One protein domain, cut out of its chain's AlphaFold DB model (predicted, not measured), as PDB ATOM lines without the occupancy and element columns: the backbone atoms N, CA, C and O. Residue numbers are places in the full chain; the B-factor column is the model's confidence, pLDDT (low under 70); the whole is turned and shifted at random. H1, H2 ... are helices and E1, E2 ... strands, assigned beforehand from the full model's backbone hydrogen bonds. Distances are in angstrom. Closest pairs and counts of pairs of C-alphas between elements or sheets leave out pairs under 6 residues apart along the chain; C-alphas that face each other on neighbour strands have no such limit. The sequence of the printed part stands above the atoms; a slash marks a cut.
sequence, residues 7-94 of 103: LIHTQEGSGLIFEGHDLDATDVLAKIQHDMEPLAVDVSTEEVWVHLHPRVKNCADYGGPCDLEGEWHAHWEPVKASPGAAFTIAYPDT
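This is residues 7 to 94 of the 103 residues of an uncharacterized protein of Kineococcus radiotolerans (strain ATCC BAA-149 / DSM 14245 / SRS30216) (UniProt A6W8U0). Picture two lobes set as a V: a strongly twisted four-stranded sheet with H1 packed on one face, and a two-stranded ribbon of E4 and E5 with the short helix H2 beside E5. E3 runs on into E4 where the arms meet, and the link from E5 leads back to E6; few C-alphas of the two lobes' strands come close. The 88 printed residues include two named helices and six named strands, in the order E1, E2, H1, E3, E4, H2, E5, E6, a mixed class. The sheets, E1 - E2 - E6 - E3 and E4 - E5, are antiparallel. The whole is only just compact, close to loose, with a radius of gyration of the C-alphas of 14.0 A and spans of 37 by 30 by 19 A.

Begin with the larger sheet: E1, residues 7 to 9, E2, 14 to 19, E6, 87 to 93, and E3, 42 to 48. E1 and E2 form a hairpin, with N 8 and O 15 at 2.9 A. E2 is staggered, pairing with E1 over 14 to 16 and with E6 over 16 to 19; look at N 16 and O 90, 2.8 A. Between E6 and E3, see N 89 and O 46, 2.8 A. H1, residues 25 to 35, is on this sheet at a height of 8.8 A, two layers, a helix on one face of a sheet. It runs across the strands, at 73 degrees to E6 on the local plane; its closest C-alphas to E3 are Leu 29 and Val 43, 6.0 A. E2, H1 and E3 form a split strand-helix-strand unit, two strands running the same way with E6 between them, and its crossover is right-handed. E3 runs on into E4, residues 50 to 56, at 85 degrees. E4 is antiparallel to E5, residues 73 to 78, with N 53 and O 75 at 2.8 A. H2, residues 59 to 62, comes closest to E5 at the C-alphas of Tyr 62 and Glu 77, 5.5 A; H1 and H2 are apart. Every O i to N i+4 pair in H1 is within hydrogen-bond range; H2 is too short for one.

Find C-alpha 7 at (-39.457, 4.731, -51.008), where E1 begins. E2 spans 16.9 A, H1 15.2 A, E3 19.6 A, E4 15.2 A and E5 16.4 A. E6 ends at C-alpha 93, (-39.470, -9.730, -51.435), after 19.2 A.

The C-alphas farthest apart, those of Thr 26 and Gly 70, are 38.7 A apart. The printed part has no cut, and no link is long. Confidence is under 70 at residues 37 to 39, 63 to 65 and 94.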
ATOM      1  N   LEU A   7     -40.653   5.506 -50.715       82.56
ATOM      2  CA  LEU A   7     -39.457   4.731 -51.008       82.56
ATOM      3  C   LEU A   7     -38.308   5.249 -50.134       82.56
ATOM      4  O   LEU A   7     -38.070   6.458 -50.070       82.56
ATOM      5  N   ILE A   8     -37.636   4.333 -49.448       81.00
ATOM      6  CA  ILE A   8     -36.446   4.592 -48.645       81.00
ATOM      7  C   ILE A   8     -35.350   3.615 -49.065       81.00
ATOM      8  O   ILE A   8     -35.626   2.470 -49.414       81.00
ATOM      9  N   HIS A   9     -34.103   4.074 -49.038       77.75
ATOM     10  CA  HIS A   9     -32.935   3.235 -49.267       77.75
ATOM     11  C   HIS A   9     -32.185   3.070 -47.947       77.75
ATOM     12  O   HIS A   9     -31.884   4.051 -47.267       77.75
ATOM     13  N   THR A  10     -31.926   1.820 -47.588       76.94
ATOM     14  CA  THR A  10     -31.279   1.389 -46.342       76.94
ATOM     15  C   THR A  10     -30.088   0.487 -46.677       76.94
ATOM     16  O   THR A  10     -29.826   0.220 -47.853       76.94
ATOM     17  N   GLN A  11     -29.355   0.003 -45.671       75.56
ATOM     18  CA  GLN A  11     -28.260  -0.947 -45.912       75.56
ATOM     19  C   GLN A  11     -28.792  -2.328 -46.327       75.56
ATOM     20  O   GLN A  11     -28.115  -3.081 -47.022       75.56
ATOM     21  N   GLU A  12     -30.024  -2.623 -45.930       73.25
ATOM     22  CA  GLU A  12     -30.801  -3.824 -46.194       73.25
ATOM     23  C   GLU A  12     -31.401  -3.814 -47.611       73.25
ATOM     24  O   GLU A  12     -31.764  -4.862 -48.142       73.25
ATOM     25  N   GLY A  13     -31.459  -2.639 -48.249       78.50
ATOM     26  CA  GLY A  13     -31.944  -2.444 -49.612       78.50
ATOM     27  C   GLY A  13     -33.007  -1.352 -49.726       78.50
ATOM     28  O   GLY A  13     -33.121  -0.453 -48.887       78.50
ATOM     29  N   SER A  14     -33.778  -1.413 -50.811       83.06
ATOM     30  CA  SER A  14     -34.918  -0.522 -51.038       83.06
ATOM     31  C   SER A  14     -36.130  -1.014 -50.250       83.06
ATOM     32  O   SER A  14     -36.561  -2.150 -50.423       83.06
ATOM     33  N   GLY A  15     -36.694  -0.149 -49.415       87.00
ATOM     34  CA  GLY A  15     -37.881  -0.423 -48.616       87.00
ATOM     35  C   GLY A  15     -38.943   0.662 -48.769       87.00
ATOM     36  O   GLY A  15     -38.754   1.678 -49.442       87.00
ATOM     37  N   LEU A  16     -40.078   0.447 -48.116       88.81
ATOM     38  CA  LEU A  16     -41.201   1.374 -48.066       88.81
ATOM     39  C   LEU A  16     -41.480   1.734 -46.614       88.81
ATOM     40  O   LEU A  16     -41.729   0.848 -45.802       88.81
ATOM     41  N   ILE A  17     -41.451   3.024 -46.287       88.50
ATOM     42  CA  ILE A  17     -41.751   3.487 -44.929       88.50
ATOM     43  C   ILE A  17     -43.229   3.868 -44.784       88.50
ATOM     44  O   ILE A  17     -43.781   4.619 -45.598       88.50
ATOM     45  N   PHE A  18     -43.848   3.357 -43.723       88.19
ATOM     46  CA  PHE A  18     -45.240   3.563 -43.334       88.19
ATOM     47  C   PHE A  18     -45.317   4.251 -41.971       88.19
ATOM     48  O   PHE A  18     -44.524   3.980 -41.070       88.19
ATOM     49  N   GLU A  19     -46.301   5.135 -41.812       87.31
ATOM     50  CA  GLU A  19     -46.657   5.677 -40.500       87.31
ATOM     51  C   GLU A  19     -47.357   4.602 -39.663       87.31
ATOM     52  O   GLU A  19     -48.337   4.009 -40.118       87.31
ATOM     53  N   GLY A  20     -46.887   4.402 -38.432       85.44
ATOM     54  CA  GLY A  20     -47.424   3.408 -37.509       85.44
ATOM     55  C   GLY A  20     -46.372   2.395 -37.071       85.44
ATOM     56  O   GLY A  20     -45.334   2.242 -37.706       85.44
ATOM     57  N   HIS A  21     -46.667   1.728 -35.963       84.75
ATOM     58  CA  HIS A  21     -45.870   0.661 -35.370       84.75
ATOM     59  C   HIS A  21     -46.753  -0.590 -35.248       84.75
ATOM     60  O   HIS A  21     -47.980  -0.471 -35.342       84.75
ATOM     61  N   ASP A  22     -46.150  -1.766 -35.075       83.75
ATOM     62  CA  ASP A  22     -46.838  -3.064 -35.030       83.75
ATOM     63  C   ASP A  22     -47.806  -3.296 -36.212       83.75
ATOM     64  O   ASP A  22     -48.902  -3.844 -36.048       83.75
ATOM     65  N   LEU A  23     -47.437  -2.850 -37.419       87.06
ATOM     66  CA  LEU A  23     -48.256  -3.102 -38.605       87.06
ATOM     67  C   LEU A  23     -48.211  -4.589 -38.982       87.06
ATOM     68  O   LEU A  23     -47.136  -5.186 -39.077       87.06
ATOM     69  N   ASP A  24     -49.385  -5.173 -39.235       88.88
ATOM     70  CA  ASP A  24     -49.498  -6.562 -39.674       88.88
ATOM     71  C   ASP A  24     -48.880  -6.742 -41.069       88.88
ATOM     72  O   ASP A  24     -49.201  -6.010 -42.009       88.88
ATOM     73  N   ALA A  25     -47.994  -7.729 -41.211       87.31
ATOM     74  CA  ALA A  25     -47.288  -7.986 -42.464       87.31
ATOM     75  C   ALA A  25     -48.245  -8.308 -43.626       87.31
ATOM     76  O   ALA A  25     -47.989  -7.905 -44.758       87.31
ATOM     77  N   THR A  26     -49.377  -8.966 -43.359       88.25
ATOM     78  CA  THR A  26     -50.396  -9.285 -44.372       88.25
ATOM     79  C   THR A  26     -51.072  -8.016 -44.879       88.25
ATOM     80  O   THR A  26     -51.223  -7.837 -46.090       88.25
ATOM     81  N   ASP A  27     -51.446  -7.113 -43.970       87.62
ATOM     82  CA  ASP A  27     -52.067  -5.832 -44.319       87.62
ATOM     83  C   ASP A  27     -51.092  -4.927 -45.087       87.62
ATOM     84  O   ASP A  27     -51.463  -4.292 -46.081       87.62
ATOM     85  N   VAL A  28     -49.823  -4.899 -44.665       87.75
ATOM     86  CA  VAL A  28     -48.751  -4.168 -45.352       87.75
ATOM     87  C   VAL A  28     -48.525  -4.733 -46.754       87.75
ATOM     88  O   VAL A  28     -48.510  -3.964 -47.716       87.75
ATOM     89  N   LEU A  29     -48.416  -6.056 -46.906       88.00
ATOM     90  CA  LEU A  29     -48.240  -6.709 -48.204       88.00
ATOM     91  C   LEU A  29     -49.398  -6.390 -49.156       88.00
ATOM     92  O   LEU A  29     -49.162  -5.983 -50.294       88.00
ATOM     93  N   ALA A  30     -50.643  -6.505 -48.683       85.88
ATOM     94  CA  ALA A  30     -51.826  -6.181 -49.476       85.88
ATOM     95  C   ALA A  30     -51.811  -4.719 -49.951       85.88
ATOM     96  O   ALA A  30     -52.173  -4.423 -51.093       85.88
ATOM     97  N   LYS A  31     -51.345  -3.800 -49.098       84.56
ATOM     98  CA  LYS A  31     -51.192  -2.390 -49.457       84.56
ATOM     99  C   LYS A  31     -50.100  -2.173 -50.507       84.56
ATOM    100  O   LYS A  31     -50.332  -1.441 -51.465       84.56
ATOM    101  N   ILE A  32     -48.946  -2.821 -50.362       83.69
ATOM    102  CA  ILE A  32     -47.850  -2.746 -51.342       83.69
ATOM    103  C   ILE A  32     -48.317  -3.262 -52.706       83.69
ATOM    104  O   ILE A  32     -48.151  -2.571 -53.706       83.69
ATOM    105  N   GLN A  33     -48.962  -4.431 -52.748       85.12
ATOM    106  CA  GLN A  33     -49.488  -5.016 -53.986       85.12
ATOM    107  C   GLN A  33     -50.544  -4.130 -54.661       85.12
ATOM    108  O   GLN A  33     -50.636  -4.108 -55.889       85.12
ATOM    109  N   HIS A  34     -51.337  -3.396 -53.873       82.19
ATOM    110  CA  HIS A  34     -52.306  -2.433 -54.393       82.19
ATOM    111  C   HIS A  34     -51.639  -1.196 -55.010       82.19
ATOM    112  O   HIS A  34     -52.073  -0.734 -56.064       82.19
ATOM    113  N   ASP A  35     -50.599  -0.668 -54.360       76.94
ATOM    114  CA  ASP A  35     -50.002   0.628 -54.699       76.94
ATOM    115  C   ASP A  35     -48.843   0.531 -55.720       76.94
ATOM    116  O   ASP A  35     -48.572   1.514 -56.411       76.94
ATOM    117  N   MET A  36     -48.146  -0.612 -55.825       71.31
ATOM    118  CA  MET A  36     -46.850  -0.733 -56.527       71.31
ATOM    119  C   MET A  36     -46.736  -1.861 -57.575       71.31
ATOM    120  O   MET A  36     -45.626  -2.226 -57.952       71.31
ATOM    121  N   GLU A  37     -47.860  -2.361 -58.097       66.38
ATOM    122  CA  GLU A  37     -47.947  -3.549 -58.974       66.38
ATOM    123  C   GLU A  37     -47.598  -4.875 -58.239       66.38
ATOM    124  O   GLU A  37     -46.731  -4.916 -57.367       66.38
ATOM    125  N   PRO A  38     -48.290  -5.995 -58.535       64.31
ATOM    126  CA  PRO A  38     -48.329  -7.185 -57.670       64.31
ATOM    127  C   PRO A  38     -47.108  -8.118 -57.807       64.31
ATOM    128  O   PRO A  38     -47.263  -9.323 -57.995       64.31
ATOM    129  N   LEU A  39     -45.888  -7.581 -57.719       69.31
ATOM    130  CA  LEU A  39     -44.647  -8.372 -57.775       69.31
ATOM    131  C   LEU A  39     -44.117  -8.791 -56.397       69.31
ATOM    132  O   LEU A  39     -43.285  -9.691 -56.315       69.31
ATOM    133  N   ALA A  40     -44.587  -8.160 -55.318       76.00
ATOM    134  CA  ALA A  40     -44.234  -8.555 -53.958       76.00
ATOM    135  C   ALA A  40     -44.996  -9.828 -53.568       76.00
ATOM    136  O   ALA A  40     -46.231  -9.832 -53.569       76.00
ATOM    137  N   VAL A  41     -44.272 -10.893 -53.222       79.06
ATOM    138  CA  VAL A  41     -44.864 -12.169 -52.770       79.06
ATOM    139  C   VAL A  41     -44.779 -12.356 -51.260       79.06
ATOM    140  O   VAL A  41     -45.585 -13.090 -50.694       79.06
ATOM    141  N   ASP A  42     -43.840 -11.664 -50.622       85.56
ATOM    142  CA  ASP A  42     -43.658 -11.634 -49.177       85.56
ATOM    143  C   ASP A  42     -43.155 -10.249 -48.745       85.56
ATOM    144  O   ASP A  42     -42.742  -9.425 -49.570       85.56
ATOM    145  N   VAL A  43     -43.216  -9.972 -47.445       89.12
ATOM    146  CA  VAL A  43     -42.724  -8.729 -46.863       89.12
ATOM    147  C   VAL A  43     -42.111  -8.986 -45.494       89.12
ATOM    148  O   VAL A  43     -42.720  -9.600 -44.620       89.12
ATOM    149  N   SER A  44     -40.909  -8.460 -45.285       90.25
ATOM    150  CA  SER A  44     -40.350  -8.333 -43.939       90.25
ATOM    151  C   SER A  44     -40.570  -6.915 -43.428       90.25
ATOM    152  O   SER A  44     -40.487  -5.952 -44.193       90.25
ATOM    153  N   THR A  45     -40.894  -6.786 -42.145       90.25
ATOM    154  CA  THR A  45     -41.165  -5.498 -41.504       90.25
ATOM    155  C   THR A  45     -40.179  -5.228 -40.375       90.25
ATOM    156  O   THR A  45     -39.761  -6.135 -39.654       90.25
ATOM    157  N   GLU A  46     -39.805  -3.962 -40.224       90.75
ATOM    158  CA  GLU A  46     -38.915  -3.470 -39.177       90.75
ATOM    159  C   GLU A  46     -39.491  -2.188 -38.569       90.75
ATOM    160  O   GLU A  46     -39.929  -1.289 -39.290       90.75
ATOM    161  N   GLU A  47     -39.478  -2.086 -37.240       91.19
ATOM    162  CA  GLU A  47     -39.839  -0.848 -36.554       91.19
ATOM    163  C   GLU A  47     -38.649   0.100 -36.459       91.19
ATOM    164  O   GLU A  47     -37.588  -0.251 -35.941       91.19
ATOM    165  N   VAL A  48     -38.858   1.341 -36.891       89.94
ATOM    166  CA  VAL A  48     -37.834   2.381 -36.850       89.94
ATOM    167  C   VAL A  48     -38.361   3.648 -36.195       89.94
ATOM    168  O   VAL A  48     -39.501   4.065 -36.393       89.94
ATOM    169  N   TRP A  49     -37.501   4.315 -35.434       91.69
ATOM    170  CA  TRP A  49     -37.795   5.624 -34.862       91.69
ATOM    171  C   TRP A  49     -37.035   6.664 -35.649       91.69
ATOM    172  O   TRP A  49     -35.825   6.818 -35.492       91.69
ATOM    173  N   VAL A  50     -37.758   7.374 -36.507       87.50
ATOM    174  CA  VAL A  50     -37.181   8.376 -37.397       87.50
ATOM    175  C   VAL A  50     -37.990   9.665 -37.391       87.50
ATOM    176  O   VAL A  50     -39.186   9.679 -37.102       87.50
ATOM    177  N   HIS A  51     -37.329  10.763 -37.733       86.69
ATOM    178  CA  HIS A  51     -37.950  12.048 -38.005       86.69
ATOM    179  C   HIS A  51     -37.741  12.427 -39.471       86.69
ATOM    180  O   HIS A  51     -36.632  12.328 -39.993       86.69
ATOM    181  N   LEU A  52     -38.805  12.874 -40.140       85.69
ATOM    182  CA  LEU A  52     -38.720  13.358 -41.512       85.69
ATOM    183  C   LEU A  52     -38.340  14.837 -41.541       85.69
ATOM    184  O   LEU A  52     -39.140  15.698 -41.179       85.69
ATOM    185  N   HIS A  53     -37.194  15.134 -42.138       85.88
ATOM    186  CA  HIS A  53     -36.839  16.470 -42.594       85.88
ATOM    187  C   HIS A  53     -37.254  16.621 -44.062       85.88
ATOM    188  O   HIS A  53     -36.608  16.060 -44.944       85.88
ATOM    189  N   PRO A  54     -38.332  17.357 -44.388       83.75
ATOM    190  CA  PRO A  54     -38.920  17.319 -45.730       83.75
ATOM    191  C   PRO A  54     -38.060  17.995 -46.806       83.75
ATOM    192  O   PRO A  54     -38.300  17.783 -47.994       83.75
ATOM    193  N   ARG A  55     -37.117  18.858 -46.408       86.38
ATOM    194  CA  ARG A  55     -36.273  19.626 -47.325       86.38
ATOM    195  C   ARG A  55     -35.006  20.126 -46.630       86.38
ATOM    196  O   ARG A  55     -35.030  21.177 -45.992       86.38
ATOM    197  N   VAL A  56     -33.902  19.408 -46.799       86.50
ATOM    198  CA  VAL A  56     -32.562  19.766 -46.302       86.50
ATOM    199  C   VAL A  56     -31.557  19.769 -47.449       86.50
ATOM    200  O   VAL A  56     -31.798  19.124 -48.465       86.50
ATOM    201  N   LYS A  57     -30.483  20.557 -47.322       84.88
ATOM    202  CA  LYS A  57     -29.425  20.670 -48.342       84.88
ATOM    203  C   LYS A  57     -28.134  19.953 -47.946       84.88
ATOM    204  O   LYS A  57     -27.480  19.372 -48.797       84.88
ATOM    205  N   ASN A  58     -27.787  20.010 -46.663       85.69
ATOM    206  CA  ASN A  58     -26.610  19.357 -46.102       85.69
ATOM    207  C   ASN A  58     -27.117  18.294 -45.124       85.69
ATOM    208  O   ASN A  58     -27.458  18.601 -43.982       85.69
ATOM    209  N   CYS A  59     -27.329  17.083 -45.617       81.12
ATOM    210  CA  CYS A  59     -27.966  15.995 -44.879       81.12
ATOM    211  C   CYS A  59     -26.988  15.267 -43.949       81.12
ATOM    212  O   CYS A  59     -27.435  14.634 -42.994       81.12
ATOM    213  N   ALA A  60     -25.676  15.454 -44.133       82.25
ATOM    214  CA  ALA A  60     -24.643  14.986 -43.210       82.25
ATOM    215  C   ALA A  60     -24.861  15.445 -41.753       82.25
ATOM    216  O   ALA A  60     -24.491  14.728 -40.821       82.25
ATOM    217  N   ASP A  61     -25.513  16.594 -41.544       82.69
ATOM    218  CA  ASP A  61     -25.854  17.114 -40.213       82.69
ATOM    219  C   ASP A  61     -26.967  16.306 -39.502       82.69
ATOM    220  O   ASP A  61     -27.185  16.493 -38.306       82.69
ATOM    221  N   TYR A  62     -27.657  15.402 -40.210       77.44
ATOM    222  CA  TYR A  62     -28.884  14.717 -39.771       77.44
ATOM    223  C   TYR A  62     -28.770  13.181 -39.779       77.44
ATOM    224  O   TYR A  62     -29.741  12.470 -40.042       77.44
ATOM    225  N   GLY A  63     -27.583  12.641 -39.496       68.50
ATOM    226  CA  GLY A  63     -27.440  11.227 -39.121       68.50
ATOM    227  C   GLY A  63     -26.541  10.361 -40.001       68.50
ATOM    228  O   GLY A  63     -26.349   9.195 -39.663       68.50
ATOM    229  N   GLY A  64     -25.939  10.888 -41.072       69.25
ATOM    230  CA  GLY A  64     -24.942  10.134 -41.839       69.25
ATOM    231  C   GLY A  64     -24.694  10.642 -43.261       69.25
ATOM    232  O   GLY A  64     -25.368  11.567 -43.711       69.25
ATOM    233  N   PRO A  65     -23.713  10.052 -43.970       69.00
ATOM    234  CA  PRO A  65     -23.452  10.365 -45.371       69.00
ATOM    235  C   PRO A  65     -24.671  10.031 -46.240       69.00
ATOM    236  O   PRO A  65     -25.307   8.996 -46.055       69.00
ATOM    237  N   CYS A  66     -24.971  10.900 -47.200       75.56
ATOM    238  CA  CYS A  66     -26.047  10.728 -48.166       75.56
ATOM    239  C   CYS A  66     -25.517  11.053 -49.564       75.56
ATOM    240  O   CYS A  66     -24.776  12.019 -49.750       75.56
ATOM    241  N   ASP A  67     -25.930  10.263 -50.553       78.69
ATOM    242  CA  ASP A  67     -25.477  10.397 -51.942       78.69
ATOM    243  C   ASP A  67     -25.949  11.699 -52.614       78.69
ATOM    244  O   ASP A  67     -25.431  12.084 -53.660       78.69
ATOM    245  N   LEU A  68     -26.913  12.394 -52.002       78.06
ATOM    246  CA  LEU A  68     -27.483  13.660 -52.470       78.06
ATOM    247  C   LEU A  68     -26.982  14.879 -51.665       78.06
ATOM    248  O   LEU A  68     -27.608  15.942 -51.693       78.06
ATOM    249  N   GLU A  69     -25.876  14.747 -50.921       84.88
ATOM    250  CA  GLU A  69     -25.283  15.839 -50.133       84.88
ATOM    251  C   GLU A  69     -25.035  17.095 -50.993       84.88
ATOM    252  O   GLU A  69     -24.391  17.053 -52.043       84.88
ATOM    253  N   GLY A  70     -25.537  18.242 -50.535       86.06
ATOM    254  CA  GLY A  70     -25.473  19.519 -51.247       86.06
ATOM    255  C   GLY A  70     -26.698  19.830 -52.118       86.06
ATOM    256  O   GLY A  70     -26.836  20.974 -52.573       86.06
ATOM    257  N   GLU A  71     -27.618  18.881 -52.312       87.94
ATOM    258  CA  GLU A  71     -28.885  19.071 -53.028       87.94
ATOM    259  C   GLU A  71     -30.089  19.142 -52.081       87.94
ATOM    260  O   GLU A  71     -30.083  18.574 -50.997       87.94
ATOM    261  N   TRP A  72     -31.162  19.832 -52.483       88.12
ATOM    262  CA  TRP A  72     -32.388  19.895 -51.680       88.12
ATOM    263  C   TRP A  72     -33.219  18.617 -51.831       88.12
ATOM    264  O   TRP A  72     -33.836  18.420 -52.875       88.12
ATOM    265  N   HIS A  73     -33.323  17.814 -50.774       83.44
ATOM    266  CA  HIS A  73     -34.130  16.589 -50.748       83.44
ATOM    267  C   HIS A  73     -34.711  16.324 -49.348       83.44
ATOM    268  O   HIS A  73     -34.440  17.058 -48.395       83.44
ATOM    269  N   ALA A  74     -35.581  15.319 -49.246       84.75
ATOM    270  CA  ALA A  74     -36.115  14.861 -47.969       84.75
ATOM    271  C   ALA A  74     -35.137  13.884 -47.304       84.75
ATOM    272  O   ALA A  74     -34.550  13.055 -47.992       84.75
ATOM    273  N   HIS A  75     -35.004  13.957 -45.981       84.12
ATOM    274  CA  HIS A  75     -34.086  13.127 -45.204       84.12
ATOM    275  C   HIS A  75     -34.780  12.528 -43.984       84.12
ATOM    276  O   HIS A  75     -35.573  13.206 -43.329       84.12
ATOM    277  N   TRP A  76     -34.481  11.269 -43.676       84.19
ATOM    278  CA  TRP A  76     -34.957  10.591 -42.473       84.19
ATOM    279  C   TRP A  76     -33.824  10.527 -41.451       84.19
ATOM    280  O   TRP A  76     -32.784   9.930 -41.704       84.19
ATOM    281  N   GLU A  77     -34.028  11.156 -40.299       86.00
ATOM    282  CA  GLU A  77     -33.063  11.186 -39.201       86.00
ATOM    283  C   GLU A  77     -33.448  10.151 -38.134       86.00
ATOM    284  O   GLU A  77     -34.586  10.190 -37.658       86.00
ATOM    285  N   PRO A  78     -32.539   9.258 -37.702       87.38
ATOM    286  CA  PRO A  78     -32.786   8.370 -36.571       87.38
ATOM    287  C   PRO A  78     -33.007   9.156 -35.274       87.38
ATOM    288  O   PRO A  78     -32.211  10.019 -34.909       87.38
ATOM    289  N   VAL A  79     -34.054   8.816 -34.526       88.12
ATOM    290  CA  VAL A  79     -34.353   9.416 -33.220       88.12
ATOM    291  C   VAL A  79     -34.436   8.356 -32.127       88.12
ATOM    292  O   VAL A  79     -34.450   7.153 -32.375       88.12
ATOM    293  N   LYS A  80     -34.466   8.801 -30.868       89.12
ATOM    294  CA  LYS A  80     -34.648   7.888 -29.734       89.12
ATOM    295  C   LYS A  80     -36.011   7.204 -29.813       89.12
ATOM    296  O   LYS A  80     -37.009   7.849 -30.132       89.12
ATOM    297  N   ALA A  81     -36.042   5.936 -29.407       89.19
ATOM    298  CA  ALA A  81     -37.280   5.189 -29.276       89.19
ATOM    299  C   ALA A  81     -38.287   5.914 -28.369       89.19
ATOM    300  O   ALA A  81     -37.948   6.356 -27.267       89.19
ATOM    301  N   SER A  82     -39.525   6.029 -28.843       81.69
ATOM    302  CA  SER A  82     -40.652   6.628 -28.129       81.69
ATOM    303  C   SER A  82     -41.912   5.782 -28.336       81.69
ATOM    304  O   SER A  82     -42.178   5.376 -29.473       81.69
ATOM    305  N   PRO A  83     -42.714   5.534 -27.281       78.94
ATOM    306  CA  PRO A  83     -43.967   4.794 -27.408       78.94
ATOM    307  C   PRO A  83     -44.907   5.432 -28.436       78.94
ATOM    308  O   PRO A  83     -45.096   6.649 -28.420       78.94
ATOM    309  N   GLY A  84     -45.498   4.617 -29.314       72.00
ATOM    310  CA  GLY A  84     -46.534   5.051 -30.260       72.00
ATOM    311  C   GLY A  84     -46.058   5.909 -31.436       72.00
ATOM    312  O   GLY A  84     -46.892   6.399 -32.190       72.00
ATOM    313  N   ALA A  85     -44.748   6.125 -31.583       80.12
ATOM    314  CA  ALA A  85     -44.174   7.013 -32.598       80.12
ATOM    315  C   ALA A  85     -43.204   6.303 -33.555       80.12
ATOM    316  O   ALA A  85     -42.495   6.973 -34.306       80.12
ATOM    317  N   ALA A  86     -43.133   4.972 -33.495       87.69
ATOM    318  CA  ALA A  86     -42.379   4.213 -34.481       87.69
ATOM    319  C   ALA A  86     -43.075   4.294 -35.848       87.69
ATOM    320  O   ALA A  86     -44.296   4.442 -35.946       87.69
ATOM    321  N   PHE A  87     -42.254   4.216 -36.882       90.75
ATOM    322  CA  PHE A  87     -42.641   3.919 -38.249       90.75
ATOM    323  C   PHE A  87     -42.358   2.441 -38.511       90.75
ATOM    324  O   PHE A  87     -41.556   1.818 -37.812       90.75
ATOM    325  N   THR A  88     -42.955   1.901 -39.565       91.19
ATOM    326  CA  THR A  88     -42.635   0.565 -40.065       91.19
ATOM    327  C   THR A  88     -41.967   0.695 -41.424       91.19
ATOM    328  O   THR A  88     -42.539   1.291 -42.337       91.19
ATOM    329  N   ILE A  89     -40.766   0.136 -41.574       91.06
ATOM    330  CA  ILE A  89     -40.174  -0.117 -42.888       91.06
ATOM    331  C   ILE A  89     -40.606  -1.506 -43.332       91.06
ATOM    332  O   ILE A  89     -40.514  -2.465 -42.573       91.06
ATOM    333  N   ALA A  90     -41.086  -1.599 -44.562       90.06
ATOM    334  CA  ALA A  90     -41.405  -2.845 -45.226       90.06
ATOM    335  C   ALA A  90     -40.399  -3.091 -46.350       90.06
ATOM    336  O   ALA A  90     -40.258  -2.254 -47.247       90.06
ATOM    337  N   TYR A  91     -39.736  -4.241 -46.323       89.75
ATOM    338  CA  TYR A  91     -38.862  -4.702 -47.394       89.75
ATOM    339  C   TYR A  91     -39.609  -5.784 -48.180       89.75
ATOM    340  O   TYR A  91     -39.750  -6.907 -47.678       89.75
ATOM    341  N   PRO A  92     -40.163  -5.450 -49.360       86.69
ATOM    342  CA  PRO A  92     -40.864  -6.426 -50.180       86.69
ATOM    343  C   PRO A  92     -39.865  -7.417 -50.778       86.69
ATOM    344  O   PRO A  92     -38.873  -7.014 -51.387       86.69
ATOM    345  N   ASP A  93     -40.155  -8.708 -50.653       82.94
ATOM    346  CA  ASP A  93     -39.470  -9.730 -51.435       82.94
ATOM    347  C   ASP A  93     -40.120  -9.781 -52.818       82.94
ATOM    348  O   ASP A  93     -41.234 -10.284 -53.010       82.94
ATOM    349  N   THR A  94     -39.431  -9.188 -53.787       69.69
ATOM    350  CA  THR A  94     -39.744  -9.345 -55.201       69.69
ATOM    351  C   THR A  94     -38.888 -10.483 -55.728       69.69
ATOM    352  O   THR A  94     -37.854 -10.252 -56.361       69.69
TER     353      THR A  94